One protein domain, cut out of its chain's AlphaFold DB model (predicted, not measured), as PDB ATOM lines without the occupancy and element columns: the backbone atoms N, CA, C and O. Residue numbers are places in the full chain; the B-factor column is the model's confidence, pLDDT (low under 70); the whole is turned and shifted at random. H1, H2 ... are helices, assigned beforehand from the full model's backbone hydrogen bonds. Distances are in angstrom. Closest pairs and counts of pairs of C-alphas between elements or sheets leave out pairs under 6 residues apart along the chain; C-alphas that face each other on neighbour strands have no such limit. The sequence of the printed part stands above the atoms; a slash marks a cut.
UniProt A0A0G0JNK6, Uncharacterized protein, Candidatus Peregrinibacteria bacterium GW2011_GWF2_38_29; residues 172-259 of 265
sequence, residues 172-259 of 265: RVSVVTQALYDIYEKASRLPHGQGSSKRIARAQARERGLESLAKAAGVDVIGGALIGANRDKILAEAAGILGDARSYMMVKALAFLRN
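This is residues 172 to 259 of the 265 residues of an uncharacterized protein of Candidatus Peregrinibacteria bacterium GW2011_GWF2_38_29 (UniProt A0A0G0JNK6). Two helical hairpins are layered one over the other: the long pair H1 and H2 lies side by side, and the shorter pair H4 and H5 covers one face of it, crossing both long helices at wide angles. The small helix H3 packs on H2 at the edge of this slab, while residues 196 to 205 of H2 and the link before them run on beyond the shorter pair. The printed part has 88 residues with five named helices, in the order H1 H2 H3 H4 H5, and no named strand; the class is all helix. The whole is compact, with a radius of gyration of the C-alphas of 12.4 A, and flat, with spans of 36 by 29 by 16 A.

Start at the first printed residue with H1, residues 172 to 188, and go on to H2, residues 196 to 217, the hub, which touches the four other helices. H1 and H2 touch as a helical hairpin at a shallow tilt of 10 degrees, opposite ways; look for their closest C-alphas at Val 176 and Ala 216, 5.1 A apart. Next comes H3, residues 224 to 229, which touches H2 about perpendicular to it, at 83 degrees. H2 touches H3 with residues 207 to 211 alone, and the closest C-alphas of the two, those of Leu 210 and Ile 227, are 6.7 A apart. H3 is apart from H1. Read on to H4, residues 231 to 242, which meets H3 only through their link. H4 touches residues 210 to 217 of H2 at a steep tilt of 49 degrees, the same way, with the closest C-alphas, those of Ala 214 and Ile 234, 5.6 A apart. Residues 238 to 242 of H4 touch residues 172 to 177 of H1 at a steep tilt of 57 degrees, opposite ways, and the closest C-alphas there are Val 173 and Leu 242, 5.7 A apart. Last comes H5, residues 248 to 258, which touches H1 about perpendicular to it, at 75 degrees, with the C-alphas of Tyr 184 and Ala 253 closest at 4.9 A. H5 also touches residues 206 to 210 of H2, opposite ways at a steep tilt of 67 degrees, only just short of about perpendicular; the closest C-alphas are those of Arg 206 and Leu 257, 5.3 A apart. H4 and H5 touch as a second helical hairpin, at a shallow tilt of 19 degrees, opposite ways, with the C-alphas of Leu 235 and Leu 254 closest at 6.9 A. In the backbones of H1, H2, H4 and H5 every O i to N i+4 pair is within hydrogen-bond range; in H3 it is 0 of 2, beside 2 of 3 O i to N i+3 pairs.

Find C-alpha 172 at (291.892, 286.439, 373.593); from there H1 runs 23.9 A to C-alpha 188. H2, the longest helix with 22 residues, begins at C-alpha 196 at (277.984, 305.795, 400.307) and runs 30.9 A to C-alpha 217. H3 has six residues, Gly 224 to Ala 229. H4 runs 16.7 A from Arg 231 to Leu 242. H5 runs 15.3 A from Tyr 248 and ends at C-alpha 258 at (290.735, 294.390, 392.621).

The two C-alphas farthest apart are those of Arg 172 and Gly 195, at 36.7 A. The printed part has no cut, and no link is long: those from H3 to H4 and from H4 to H5 are tight, those from H1 to H2 and from H2 to H3 short. The mean pLDDT of the printed part is 89.0; look at residues 222 to 225 for the four values under 70.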
ATOM      1  N   ARG A 172     292.355 286.060 372.243       87.56
ATOM      2  CA  ARG A 172     291.892 286.439 373.593       87.56
ATOM      3  C   ARG A 172     292.662 287.643 374.135       87.56
ATOM      4  O   ARG A 172     292.060 288.460 374.827       87.56
ATOM      5  N   VAL A 173     293.934 287.829 373.761       90.06
ATOM      6  CA  VAL A 173     294.736 289.013 374.134       90.06
ATOM      7  C   VAL A 173     294.058 290.296 373.667       90.06
ATOM      8  O   VAL A 173     293.959 291.245 374.441       90.06
ATOM      9  N   SER A 174     293.537 290.318 372.436       90.38
ATOM     10  CA  SER A 174     292.830 291.475 371.872       90.38
ATOM     11  C   SER A 174     291.500 291.736 372.593       90.38
ATOM     12  O   SER A 174     291.203 292.869 372.973       90.38
ATOM     13  N   VAL A 175     290.729 290.679 372.871       93.31
ATOM     14  CA  VAL A 175     289.418 290.787 373.540       93.31
ATOM     15  C   VAL A 175     289.564 291.234 375.002       93.31
ATOM     16  O   VAL A 175     288.862 292.146 375.440       93.31
ATOM     17  N   VAL A 176     290.513 290.658 375.750       94.44
ATOM     18  CA  VAL A 176     290.847 291.059 377.130       94.44
ATOM     19  C   VAL A 176     291.424 292.477 377.167       94.44
ATOM     20  O   VAL A 176     291.044 293.269 378.030       94.44
ATOM     21  N   THR A 177     292.275 292.834 376.200       93.75
ATOM     22  CA  THR A 177     292.792 294.199 376.019       93.75
ATOM     23  C   THR A 177     291.662 295.212 375.864       93.75
ATOM     24  O   THR A 177     291.614 296.187 376.615       93.75
ATOM     25  N   GLN A 178     290.724 294.975 374.940       94.69
ATOM     26  CA  GLN A 178     289.599 295.883 374.722       94.69
ATOM     27  C   GLN A 178     288.708 295.973 375.965       94.69
ATOM     28  O   GLN A 178     288.379 297.076 376.395       94.69
ATOM     29  N   ALA A 179     288.386 294.839 376.600       95.38
ATOM     30  CA  ALA A 179     287.594 294.818 377.829       95.38
ATOM     31  C   ALA A 179     288.236 295.653 378.954       95.38
ATOM     32  O   ALA A 179     287.532 296.384 379.651       95.38
ATOM     33  N   LEU A 180     289.563 295.610 379.119       95.31
ATOM     34  CA  LEU A 180     290.256 296.427 380.119       95.31
ATOM     35  C   LEU A 180     290.319 297.916 379.753       95.31
ATOM     36  O   LEU A 180     290.213 298.743 380.660       95.31
ATOM     37  N   TYR A 181     290.432 298.283 378.471       95.31
ATOM     38  CA  TYR A 181     290.310 299.685 378.043       95.31
ATOM     39  C   TYR A 181     288.903 300.238 378.305       95.31
ATOM     40  O   TYR A 181     288.766 301.307 378.899       95.31
ATOM     41  N   ASP A 182     287.866 299.478 377.958       95.44
ATOM     42  CA  ASP A 182     286.465 299.767 378.271       95.44
ATOM     43  C   ASP A 182     286.236 299.983 379.777       95.44
ATOM     44  O   ASP A 182     285.545 300.916 380.194       95.44
ATOM     45  N   ILE A 183     286.809 299.106 380.609       95.00
ATOM     46  CA  ILE A 183     286.715 299.175 382.073       95.00
ATOM     47  C   ILE A 183     287.477 300.388 382.611       95.00
ATOM     48  O   ILE A 183     286.938 301.093 383.465       95.00
ATOM     49  N   TYR A 184     288.677 300.678 382.098       94.75
ATOM     50  CA  TYR A 184     289.430 301.884 382.446       94.75
ATOM     51  C   TYR A 184     288.628 303.150 382.127       94.75
ATOM     52  O   TYR A 184     288.483 304.024 382.982       94.75
ATOM     53  N   GLU A 185     288.081 303.253 380.913       94.06
ATOM     54  CA  GLU A 185     287.335 304.427 380.462       94.06
ATOM     55  C   GLU A 185     286.109 304.667 381.360       94.06
ATOM     56  O   GLU A 185     285.929 305.767 381.892       94.06
ATOM     57  N   LYS A 186     285.328 303.611 381.626       92.94
ATOM     58  CA  LYS A 186     284.185 303.636 382.551       92.94
ATOM     59  C   LYS A 186     284.628 304.031 383.966       92.94
ATOM     60  O   LYS A 186     284.044 304.949 384.537       92.94
ATOM     61  N   ALA A 187     285.692 303.432 384.505       91.06
ATOM     62  CA  ALA A 187     286.218 303.745 385.836       91.06
ATOM     63  C   ALA A 187     286.736 305.191 385.956       91.06
ATOM     64  O   ALA A 187     286.543 305.841 386.986       91.06
ATOM     65  N   SER A 188     287.345 305.737 384.900       90.88
ATOM     66  CA  SER A 188     287.850 307.118 384.860       90.88
ATOM     67  C   SER A 188     286.738 308.177 384.976       90.88
ATOM     68  O   SER A 188     286.988 309.291 385.447       90.88
ATOM     69  N   ARG A 189     285.500 307.826 384.599       91.62
ATOM     70  CA  ARG A 189     284.310 308.692 384.675       91.62
ATOM     71  C   ARG A 189     283.584 308.629 386.029       91.62
ATOM     72  O   ARG A 189     282.684 309.431 386.263       91.62
ATOM     73  N   LEU A 190     283.950 307.708 386.927       90.44
ATOM     74  CA  LEU A 190     283.249 307.505 388.204       90.44
ATOM     75  C   LEU A 190     283.581 308.583 389.257       90.44
ATOM     76  O   LEU A 190     284.693 309.110 389.289       90.44
ATOM     77  N   PRO A 191     282.651 308.886 390.186       84.56
ATOM     78  CA  PRO A 191     282.869 309.888 391.224       84.56
ATOM     79  C   PRO A 191     283.806 309.396 392.344       84.56
ATOM     80  O   PRO A 191     283.588 308.357 392.978       84.56
ATOM     81  N   HIS A 192     284.819 310.205 392.658       81.31
ATOM     82  CA  HIS A 192     285.821 309.924 393.694       81.31
ATOM     83  C   HIS A 192     285.362 310.337 395.110       81.31
ATOM     84  O   HIS A 192     284.513 311.222 395.279       81.31
ATOM     85  N   GLY A 193     285.934 309.699 396.138       80.38
ATOM     86  CA  GLY A 193     285.676 309.972 397.563       80.38
ATOM     87  C   GLY A 193     284.805 308.929 398.283       80.38
ATOM     88  O   GLY A 193     284.340 307.956 397.681       80.38
ATOM     89  N   GLN A 194     284.591 309.144 399.588       81.50
ATOM     90  CA  GLN A 194     284.109 308.128 400.546       81.50
ATOM     91  C   GLN A 194     282.581 308.050 400.757       81.50
ATOM     92  O   GLN A 194     282.103 307.199 401.512       81.50
ATOM     93  N   GLY A 195     281.788 308.900 400.096       87.56
ATOM     94  CA  GLY A 195     280.322 308.876 400.211       87.56
ATOM     95  C   GLY A 195     279.714 307.520 399.820       87.56
ATOM     96  O   GLY A 195     280.196 306.871 398.890       87.56
ATOM     97  N   SER A 196     278.654 307.094 400.512       87.94
ATOM     98  CA  SER A 196     277.984 305.795 400.307       87.94
ATOM     99  C   SER A 196     277.541 305.587 398.856       87.94
ATOM    100  O   SER A 196     277.960 304.618 398.229       87.94
ATOM    101  N   SER A 197     276.811 306.540 398.272       88.94
ATOM    102  CA  SER A 197     276.351 306.482 396.873       88.94
ATOM    103  C   SER A 197     277.510 306.360 395.874       88.94
ATOM    104  O   SER A 197     277.397 305.661 394.870       88.94
ATOM    105  N   LYS A 198     278.661 306.984 396.172       89.75
ATOM    106  CA  LYS A 198     279.876 306.877 395.347       89.75
ATOM    107  C   LYS A 198     280.510 305.489 395.462       89.75
ATOM    108  O   LYS A 198     280.909 304.925 394.448       89.75
ATOM    109  N   ARG A 199     280.567 304.915 396.671       89.50
ATOM    110  CA  ARG A 199     281.030 303.533 396.896       89.50
ATOM    111  C   ARG A 199     280.136 302.514 396.180       89.50
ATOM    112  O   ARG A 199     280.668 301.631 395.515       89.50
ATOM    113  N   ILE A 200     278.811 302.682 396.230       89.75
ATOM    114  CA  ILE A 200     277.840 301.828 395.521       89.75
ATOM    115  C   ILE A 200     278.047 301.906 394.002       89.75
ATOM    116  O   ILE A 200     278.203 300.871 393.358       89.75
ATOM    117  N   ALA A 201     278.141 303.113 393.430       90.56
ATOM    118  CA  ALA A 201     278.376 303.288 391.994       90.56
ATOM    119  C   ALA A 201     279.689 302.631 391.522       90.56
ATOM    120  O   ALA A 201     279.726 302.007 390.461       90.56
ATOM    121  N   ARG A 202     280.764 302.718 392.322       90.31
ATOM    122  CA  ARG A 202     282.042 302.058 392.008       90.31
ATOM    123  C   ARG A 202     282.000 300.535 392.201       90.31
ATOM    124  O   ARG A 202     282.637 299.833 391.423       90.31
ATOM    125  N   ALA A 203     281.225 300.014 393.155       89.94
ATOM    126  CA  ALA A 203     281.006 298.572 393.317       89.94
ATOM    127  C   ALA A 203     280.240 297.968 392.124       89.94
ATOM    128  O   ALA A 203     280.723 297.018 391.512       89.94
ATOM    129  N   GLN A 204     279.136 298.596 391.705       91.00
ATOM    130  CA  GLN A 204     278.365 298.177 390.525       91.00
ATOM    131  C   GLN A 204     279.196 298.234 389.233       91.00
ATOM    132  O   GLN A 204     279.107 297.348 388.384       91.00
ATOM    133  N   ALA A 205     280.031 299.266 389.074       92.12
ATOM    134  CA  ALA A 205     280.937 299.376 387.933       92.12
ATOM    135  C   ALA A 205     282.064 298.325 387.964       92.12
ATOM    136  O   ALA A 205     282.441 297.817 386.909       92.12
ATOM    137  N   ARG A 206     282.565 297.951 389.152       92.81
ATOM    138  CA  ARG A 206     283.477 296.810 389.326       92.81
ATOM    139  C   ARG A 206     282.804 295.505 388.916       92.81
ATOM    140  O   ARG A 206     283.405 294.759 388.159       92.81
ATOM    141  N   GLU A 207     281.600 295.215 389.406       92.25
ATOM    142  CA  GLU A 207     280.894 293.958 389.108       92.25
ATOM    143  C   GLU A 207     280.656 293.787 387.603       92.25
ATOM    144  O   GLU A 207     281.108 292.797 387.034       92.25
ATOM    145  N   ARG A 208     280.123 294.812 386.925       92.31
ATOM    146  CA  ARG A 208     279.985 294.827 385.453       92.31
ATOM    147  C   ARG A 208     281.322 294.722 384.712       92.31
ATOM    148  O   ARG A 208     281.392 294.181 383.611       92.31
ATOM    149  N   GLY A 209     282.396 295.246 385.302       93.81
ATOM    150  CA  GLY A 209     283.749 295.094 384.776       93.81
ATOM    151  C   GLY A 209     284.277 293.664 384.915       93.81
ATOM    152  O   GLY A 209     284.832 293.129 383.962       93.81
ATOM    153  N   LEU A 210     284.052 293.013 386.057       94.19
ATOM    154  CA  LEU A 210     284.408 291.610 386.278       94.19
ATOM    155  C   LEU A 210     283.578 290.666 385.395       94.19
ATOM    156  O   LEU A 210     284.142 289.722 384.859       94.19
ATOM    157  N   GLU A 211     282.290 290.949 385.171       93.06
ATOM    158  CA  GLU A 211     281.437 290.248 384.194       93.06
ATOM    159  C   GLU A 211     282.021 290.336 382.778       93.06
ATOM    160  O   GLU A 211     282.236 289.322 382.108       93.06
ATOM    161  N   SER A 212     282.331 291.558 382.334       93.25
ATOM    162  CA  SER A 212     282.914 291.805 381.014       93.25
ATOM    163  C   SER A 212     284.296 291.164 380.857       93.25
ATOM    164  O   SER A 212     284.614 290.669 379.777       93.25
ATOM    165  N   LEU A 213     285.116 291.163 381.914       94.50
ATOM    166  CA  LEU A 213     286.451 290.568 381.905       94.50
ATOM    167  C   LEU A 213     286.404 289.036 381.964       94.50
ATOM    168  O   LEU A 213     287.161 288.396 381.244       94.50
ATOM    169  N   ALA A 214     285.501 288.446 382.752       93.31
ATOM    170  CA  ALA A 214     285.285 287.000 382.795       93.31
ATOM    171  C   ALA A 214     284.869 286.474 381.416       93.31
ATOM    172  O   ALA A 214     285.493 285.551 380.894       93.31
ATOM    173  N   LYS A 215     283.906 287.146 380.767       92.94
ATOM    174  CA  LYS A 215     283.484 286.828 379.396       92.94
ATOM    175  C   LYS A 215     284.621 286.981 378.377       92.94
ATOM    176  O   LYS A 215     284.765 286.123 377.514       92.94
ATOM    177  N   ALA A 216     285.435 288.033 378.480       92.25
ATOM    178  CA  ALA A 216     286.595 288.241 377.606       92.25
ATOM    179  C   ALA A 216     287.702 287.189 377.810       92.25
ATOM    180  O   ALA A 216     288.331 286.756 376.849       92.25
ATOM    181  N   ALA A 217     287.917 286.760 379.055       90.88
ATOM    182  CA  ALA A 217     288.890 285.738 379.423       90.88
ATOM    183  C   ALA A 217     288.388 284.298 379.188       90.88
ATOM    184  O   ALA A 217     289.182 283.363 379.252       90.88
ATOM    185  N   GLY A 218     287.098 284.092 378.899       89.31
ATOM    186  CA  GLY A 218     286.500 282.758 378.765       89.31
ATOM    187  C   GLY A 218     286.271 282.038 380.100       89.31
ATOM    188  O   GLY A 218     286.126 280.819 380.124       89.31
ATOM    189  N   VAL A 219     286.245 282.773 381.217       88.69
ATOM    190  CA  VAL A 219     285.901 282.227 382.535       88.69
ATOM    191  C   VAL A 219     284.380 282.202 382.658       88.69
ATOM    192  O   VAL A 219     283.757 283.255 382.781       88.69
ATOM    193  N   ASP A 220     283.784 281.010 382.645       82.00
ATOM    194  CA  ASP A 220     282.358 280.860 382.942       82.00
ATOM    195  C   ASP A 220     282.085 281.143 384.429       82.00
ATOM    196  O   ASP A 220     282.758 280.605 385.317       82.00
ATOM    197  N   VAL A 221     281.122 282.029 384.699       77.31
ATOM    198  CA  VAL A 221     280.717 282.428 386.051       77.31
ATOM    199  C   VAL A 221     279.209 282.660 386.088       77.31
ATOM    200  O   VAL A 221     278.693 283.683 385.636       77.31
ATOM    201  N   ILE A 222     278.494 281.701 386.672       68.75
ATOM    202  CA  ILE A 222     277.030 281.666 386.674       68.75
ATOM    203  C   ILE A 222     276.469 282.629 387.740       68.75
ATOM    204  O   ILE A 222     276.198 282.254 388.878       68.75
ATOM    205  N   GLY A 223     276.263 283.887 387.345       63.66
ATOM    206  CA  GLY A 223     275.464 284.872 388.084       63.66
ATOM    207  C   GLY A 223     276.216 285.745 389.100       63.66
ATOM    208  O   GLY A 223     277.275 285.393 389.624       63.66
ATOM    209  N   GLY A 224     275.623 286.913 389.394       66.00
ATOM    210  CA  GLY A 224     276.240 288.049 390.105       66.00
ATOM    211  C   GLY A 224     277.015 287.705 391.383       66.00
ATOM    212  O   GLY A 224     278.140 288.162 391.573       66.00
ATOM    213  N   ALA A 225     276.448 286.860 392.249       64.44
ATOM    214  CA  ALA A 225     277.078 286.492 393.519       64.44
ATOM    215  C   ALA A 225     278.407 285.728 393.338       64.44
ATOM    216  O   ALA A 225     279.344 285.924 394.114       64.44
ATOM    217  N   LEU A 226     278.524 284.898 392.294       75.38
ATOM    218  CA  LEU A 226     279.732 284.109 392.036       75.38
ATOM    219  C   LEU A 226     280.847 284.923 391.366       75.38
ATOM    220  O   LEU A 226     282.011 284.540 391.484       75.38
ATOM    221  N   ILE A 227     280.543 286.065 390.741       83.00
ATOM    222  CA  ILE A 227     281.547 286.985 390.173       83.00
ATOM    223  C   ILE A 227     282.399 287.629 391.276       83.00
ATOM    224  O   ILE A 227     283.615 287.746 391.124       83.00
ATOM    225  N   GLY A 228     281.794 287.967 392.419       82.25
ATOM    226  CA  GLY A 228     282.530 288.446 393.593       82.25
ATOM    227  C   GLY A 228     283.498 287.397 394.151       82.25
ATOM    228  O   GLY A 228     284.656 287.711 394.416       82.25
ATOM    229  N   ALA A 229     283.046 286.142 394.265       84.56
ATOM    230  CA  ALA A 229     283.863 285.026 394.750       84.56
ATOM    231  C   ALA A 229     284.983 284.628 393.769       84.56
ATOM    232  O   ALA A 229     286.097 284.325 394.187       84.56
ATOM    233  N   ASN A 230     284.720 284.673 392.458       88.56
ATOM    234  CA  ASN A 230     285.700 284.340 391.421       88.56
ATOM    235  C   ASN A 230     286.615 285.514 391.026       88.56
ATOM    236  O   ASN A 230     287.459 285.323 390.150       88.56
ATOM    237  N   ARG A 231     286.498 286.702 391.647       91.69
ATOM    238  CA  ARG A 231     287.263 287.919 391.291       91.69
ATOM    239  C   ARG A 231     288.738 287.626 391.029       91.69
ATOM    240  O   ARG A 231     289.257 287.978 389.975       91.69
ATOM    241  N   ASP A 232     289.408 286.981 391.977       91.06
ATOM    242  CA  ASP A 232     290.861 286.802 391.908       91.06
ATOM    243  C   ASP A 232     291.273 285.736 390.878       91.06
ATOM    244  O   ASP A 232     292.338 285.858 390.278       91.06
ATOM    245  N   LYS A 233     290.388 284.775 390.565       91.88
ATOM    246  CA  LYS A 233     290.537 283.843 389.432       91.88
ATOM    247  C   LYS A 233     290.378 284.563 388.087       91.88
ATOM    248  O   LYS A 233     291.202 284.369 387.201       91.88
ATOM    249  N   ILE A 234     289.361 285.421 387.946       93.31
ATOM    250  CA  ILE A 234     289.126 286.228 386.732       93.31
ATOM    251  C   ILE A 234     290.324 287.151 386.463       93.31
ATOM    252  O   ILE A 234     290.801 287.243 385.333       93.31
ATOM    253  N   LEU A 235     290.839 287.812 387.506       93.88
ATOM    254  CA  LEU A 235     292.010 288.684 387.405       93.88
ATOM    255  C   LEU A 235     293.294 287.904 387.093       93.88
ATOM    256  O   LEU A 235     294.110 288.401 386.322       93.88
ATOM    257  N   ALA A 236     293.473 286.701 387.650       92.44
ATOM    258  CA  ALA A 236     294.616 285.841 387.344       92.44
ATOM    259  C   ALA A 236     294.597 285.338 385.890       92.44
ATOM    260  O   ALA A 236     295.613 285.453 385.210       92.44
ATOM    261  N   GLU A 237     293.450 284.865 385.389       93.56
ATOM    262  CA  GLU A 237     293.299 284.415 383.997       93.56
ATOM    263  C   GLU A 237     293.572 285.567 383.015       93.56
ATOM    264  O   GLU A 237     294.404 285.441 382.118       93.56
ATOM    265  N   ALA A 238     292.953 286.735 383.226       92.12
ATOM    266  CA  ALA A 238     293.188 287.915 382.393       92.12
ATOM    267  C   ALA A 238     294.654 288.391 382.433       92.12
ATOM    268  O   ALA A 238     295.207 288.784 381.406       92.12
ATOM    269  N   ALA A 239     295.304 288.338 383.600       91.38
ATOM    270  CA  ALA A 239     296.721 288.662 383.737       91.38
ATOM    271  C   ALA A 239     297.636 287.628 383.051       91.38
ATOM    272  O   ALA A 239     298.679 288.011 382.520       91.38
ATOM    273  N   GLY A 240     297.246 286.350 383.042       91.06
ATOM    274  CA  GLY A 240     297.929 285.274 382.323       91.06
ATOM    275  C   GLY A 240     297.849 285.452 380.808       91.06
ATOM    276  O   GLY A 240     298.886 285.467 380.152       91.06
ATOM    277  N   ILE A 241     296.646 285.694 380.271       90.31
ATOM    278  CA  ILE A 241     296.410 285.956 378.838       90.31
ATOM    279  C   ILE A 241     297.270 287.125 378.338       90.31
ATOM    280  O   ILE A 241     297.875 287.036 377.276       90.31
ATOM    281  N   LEU A 242     297.353 288.221 379.098       89.25
ATOM    282  CA  LEU A 242     298.146 289.394 378.710       89.25
ATOM    283  C   LEU A 242     299.665 289.190 378.820       89.25
ATOM    284  O   LEU A 242     300.413 289.992 378.260       89.25
ATOM    285  N   GLY A 243     300.130 288.192 379.581       86.94
ATOM    286  CA  GLY A 243     301.544 288.034 379.926       86.94
ATOM    287  C   GLY A 243     302.150 289.347 380.435       86.94
ATOM    288  O   GLY A 243     301.558 290.027 381.281       86.94
ATOM    289  N   ASP A 244     303.293 289.728 379.864       81.50
ATOM    290  CA  ASP A 244     304.001 290.983 380.148       81.50
ATOM    291  C   ASP A 244     303.491 292.191 379.336       81.50
ATOM    292  O   ASP A 244     303.883 293.326 379.604       81.50
ATOM    293  N   ALA A 245     302.586 291.997 378.368       73.19
ATOM    294  CA  ALA A 245     302.122 293.027 377.427       73.19
ATOM    295  C   ALA A 245     301.095 294.015 378.034       73.19
ATOM    296  O   ALA A 245     300.122 294.418 377.394       73.19
ATOM    297  N   ARG A 246     301.288 294.407 379.300       83.00
ATOM    298  CA  ARG A 246     300.329 295.195 380.086       83.00
ATOM    299  C   ARG A 246     300.620 296.689 379.980       83.00
ATOM    300  O   ARG A 246     301.556 297.194 380.596       83.00
ATOM    301  N   SER A 247     299.777 297.427 379.259       88.19
ATOM    302  CA  SER A 247     299.849 298.894 379.267       88.19
ATOM    303  C   SER A 247     299.443 299.461 380.637       88.19
ATOM    304  O   SER A 247     298.680 298.841 381.383       88.19
ATOM    305  N   TYR A 248     299.901 300.676 380.963       89.50
ATOM    306  CA  TYR A 248     299.531 301.401 382.194       89.50
ATOM    307  C   TYR A 248     298.013 301.403 382.457       89.50
ATOM    308  O   TYR A 248     297.561 301.209 383.585       89.50
ATOM    309  N   MET A 249     297.226 301.549 381.388       91.00
ATOM    310  CA  MET A 249     295.763 301.578 381.410       91.00
ATOM    311  C   MET A 249     295.176 300.224 381.846       91.00
ATOM    312  O   MET A 249     294.241 300.190 382.645       91.00
ATOM    313  N   MET A 250     295.764 299.107 381.395       92.75
ATOM    314  CA  MET A 250     295.382 297.752 381.815       92.75
ATOM    315  C   MET A 250     295.727 297.502 383.285       92.75
ATOM    316  O   MET A 250     294.902 296.978 384.028       92.75
ATOM    317  N   VAL A 251     296.923 297.909 383.728       91.81
ATOM    318  CA  VAL A 251     297.353 297.773 385.132       91.81
ATOM    319  C   VAL A 251     296.417 298.558 386.057       91.81
ATOM    320  O   VAL A 251     295.946 298.024 387.061       91.81
ATOM    321  N   LYS A 252     296.064 299.792 385.675       92.06
ATOM    322  CA  LYS A 252     295.046 300.608 386.349       92.06
ATOM    323  C   LYS A 252     293.667 299.924 386.351       92.06
ATOM    324  O   LYS A 252     293.054 299.833 387.412       92.06
ATOM    325  N   ALA A 253     293.189 299.395 385.222       93.56
ATOM    326  CA  ALA A 253     291.907 298.682 385.156       93.56
ATOM    327  C   ALA A 253     291.865 297.459 386.093       93.56
ATOM    328  O   ALA A 253     290.920 297.305 386.866       93.56
ATOM    329  N   LEU A 254     292.913 296.630 386.095       93.00
ATOM    330  CA  LEU A 254     293.040 295.479 386.998       93.00
ATOM    331  C   LEU A 254     293.083 295.910 388.477       93.00
ATOM    332  O   LEU A 254     292.464 295.260 389.321       93.00
ATOM    333  N   ALA A 255     293.739 297.032 388.798       91.94
ATOM    334  CA  ALA A 255     293.740 297.601 390.147       91.94
ATOM    335  C   ALA A 255     292.339 298.076 390.587       91.94
ATOM    336  O   ALA A 255     291.908 297.733 391.688       91.94
ATOM    337  N   PHE A 256     291.593 298.777 389.721       93.56
ATOM    338  CA  PHE A 256     290.196 299.165 389.975       93.56
ATOM    339  C   PHE A 256     289.300 297.949 390.254       93.56
ATOM    340  O   PHE A 256     288.505 297.957 391.194       93.56
ATOM    341  N   LEU A 257     289.444 296.887 389.455       93.94
ATOM    342  CA  LEU A 257     288.665 295.660 389.616       93.94
ATOM    343  C   LEU A 257     289.004 294.919 390.921       93.94
ATOM    344  O   LEU A 257     288.112 294.356 391.562       93.94
ATOM    345  N   ARG A 258     290.275 294.954 391.346       93.00
ATOM    346  CA  ARG A 258     290.735 294.390 392.621       93.00
ATOM    347  C   ARG A 258     290.191 295.182 393.815       93.00
ATOM    348  O   ARG A 258     289.566 294.576 394.692       93.00
ATOM    349  N   ASN A 259     290.374 296.508 393.827       89.69
ATOM    350  CA  ASN A 259     289.824 297.412 394.839       89.69
ATOM    351  C   ASN A 259     289.317 298.748 394.237       89.69
ATOM    352  O   ASN A 259     290.105 299.656 393.964       89.69
TER     353      ASN A 259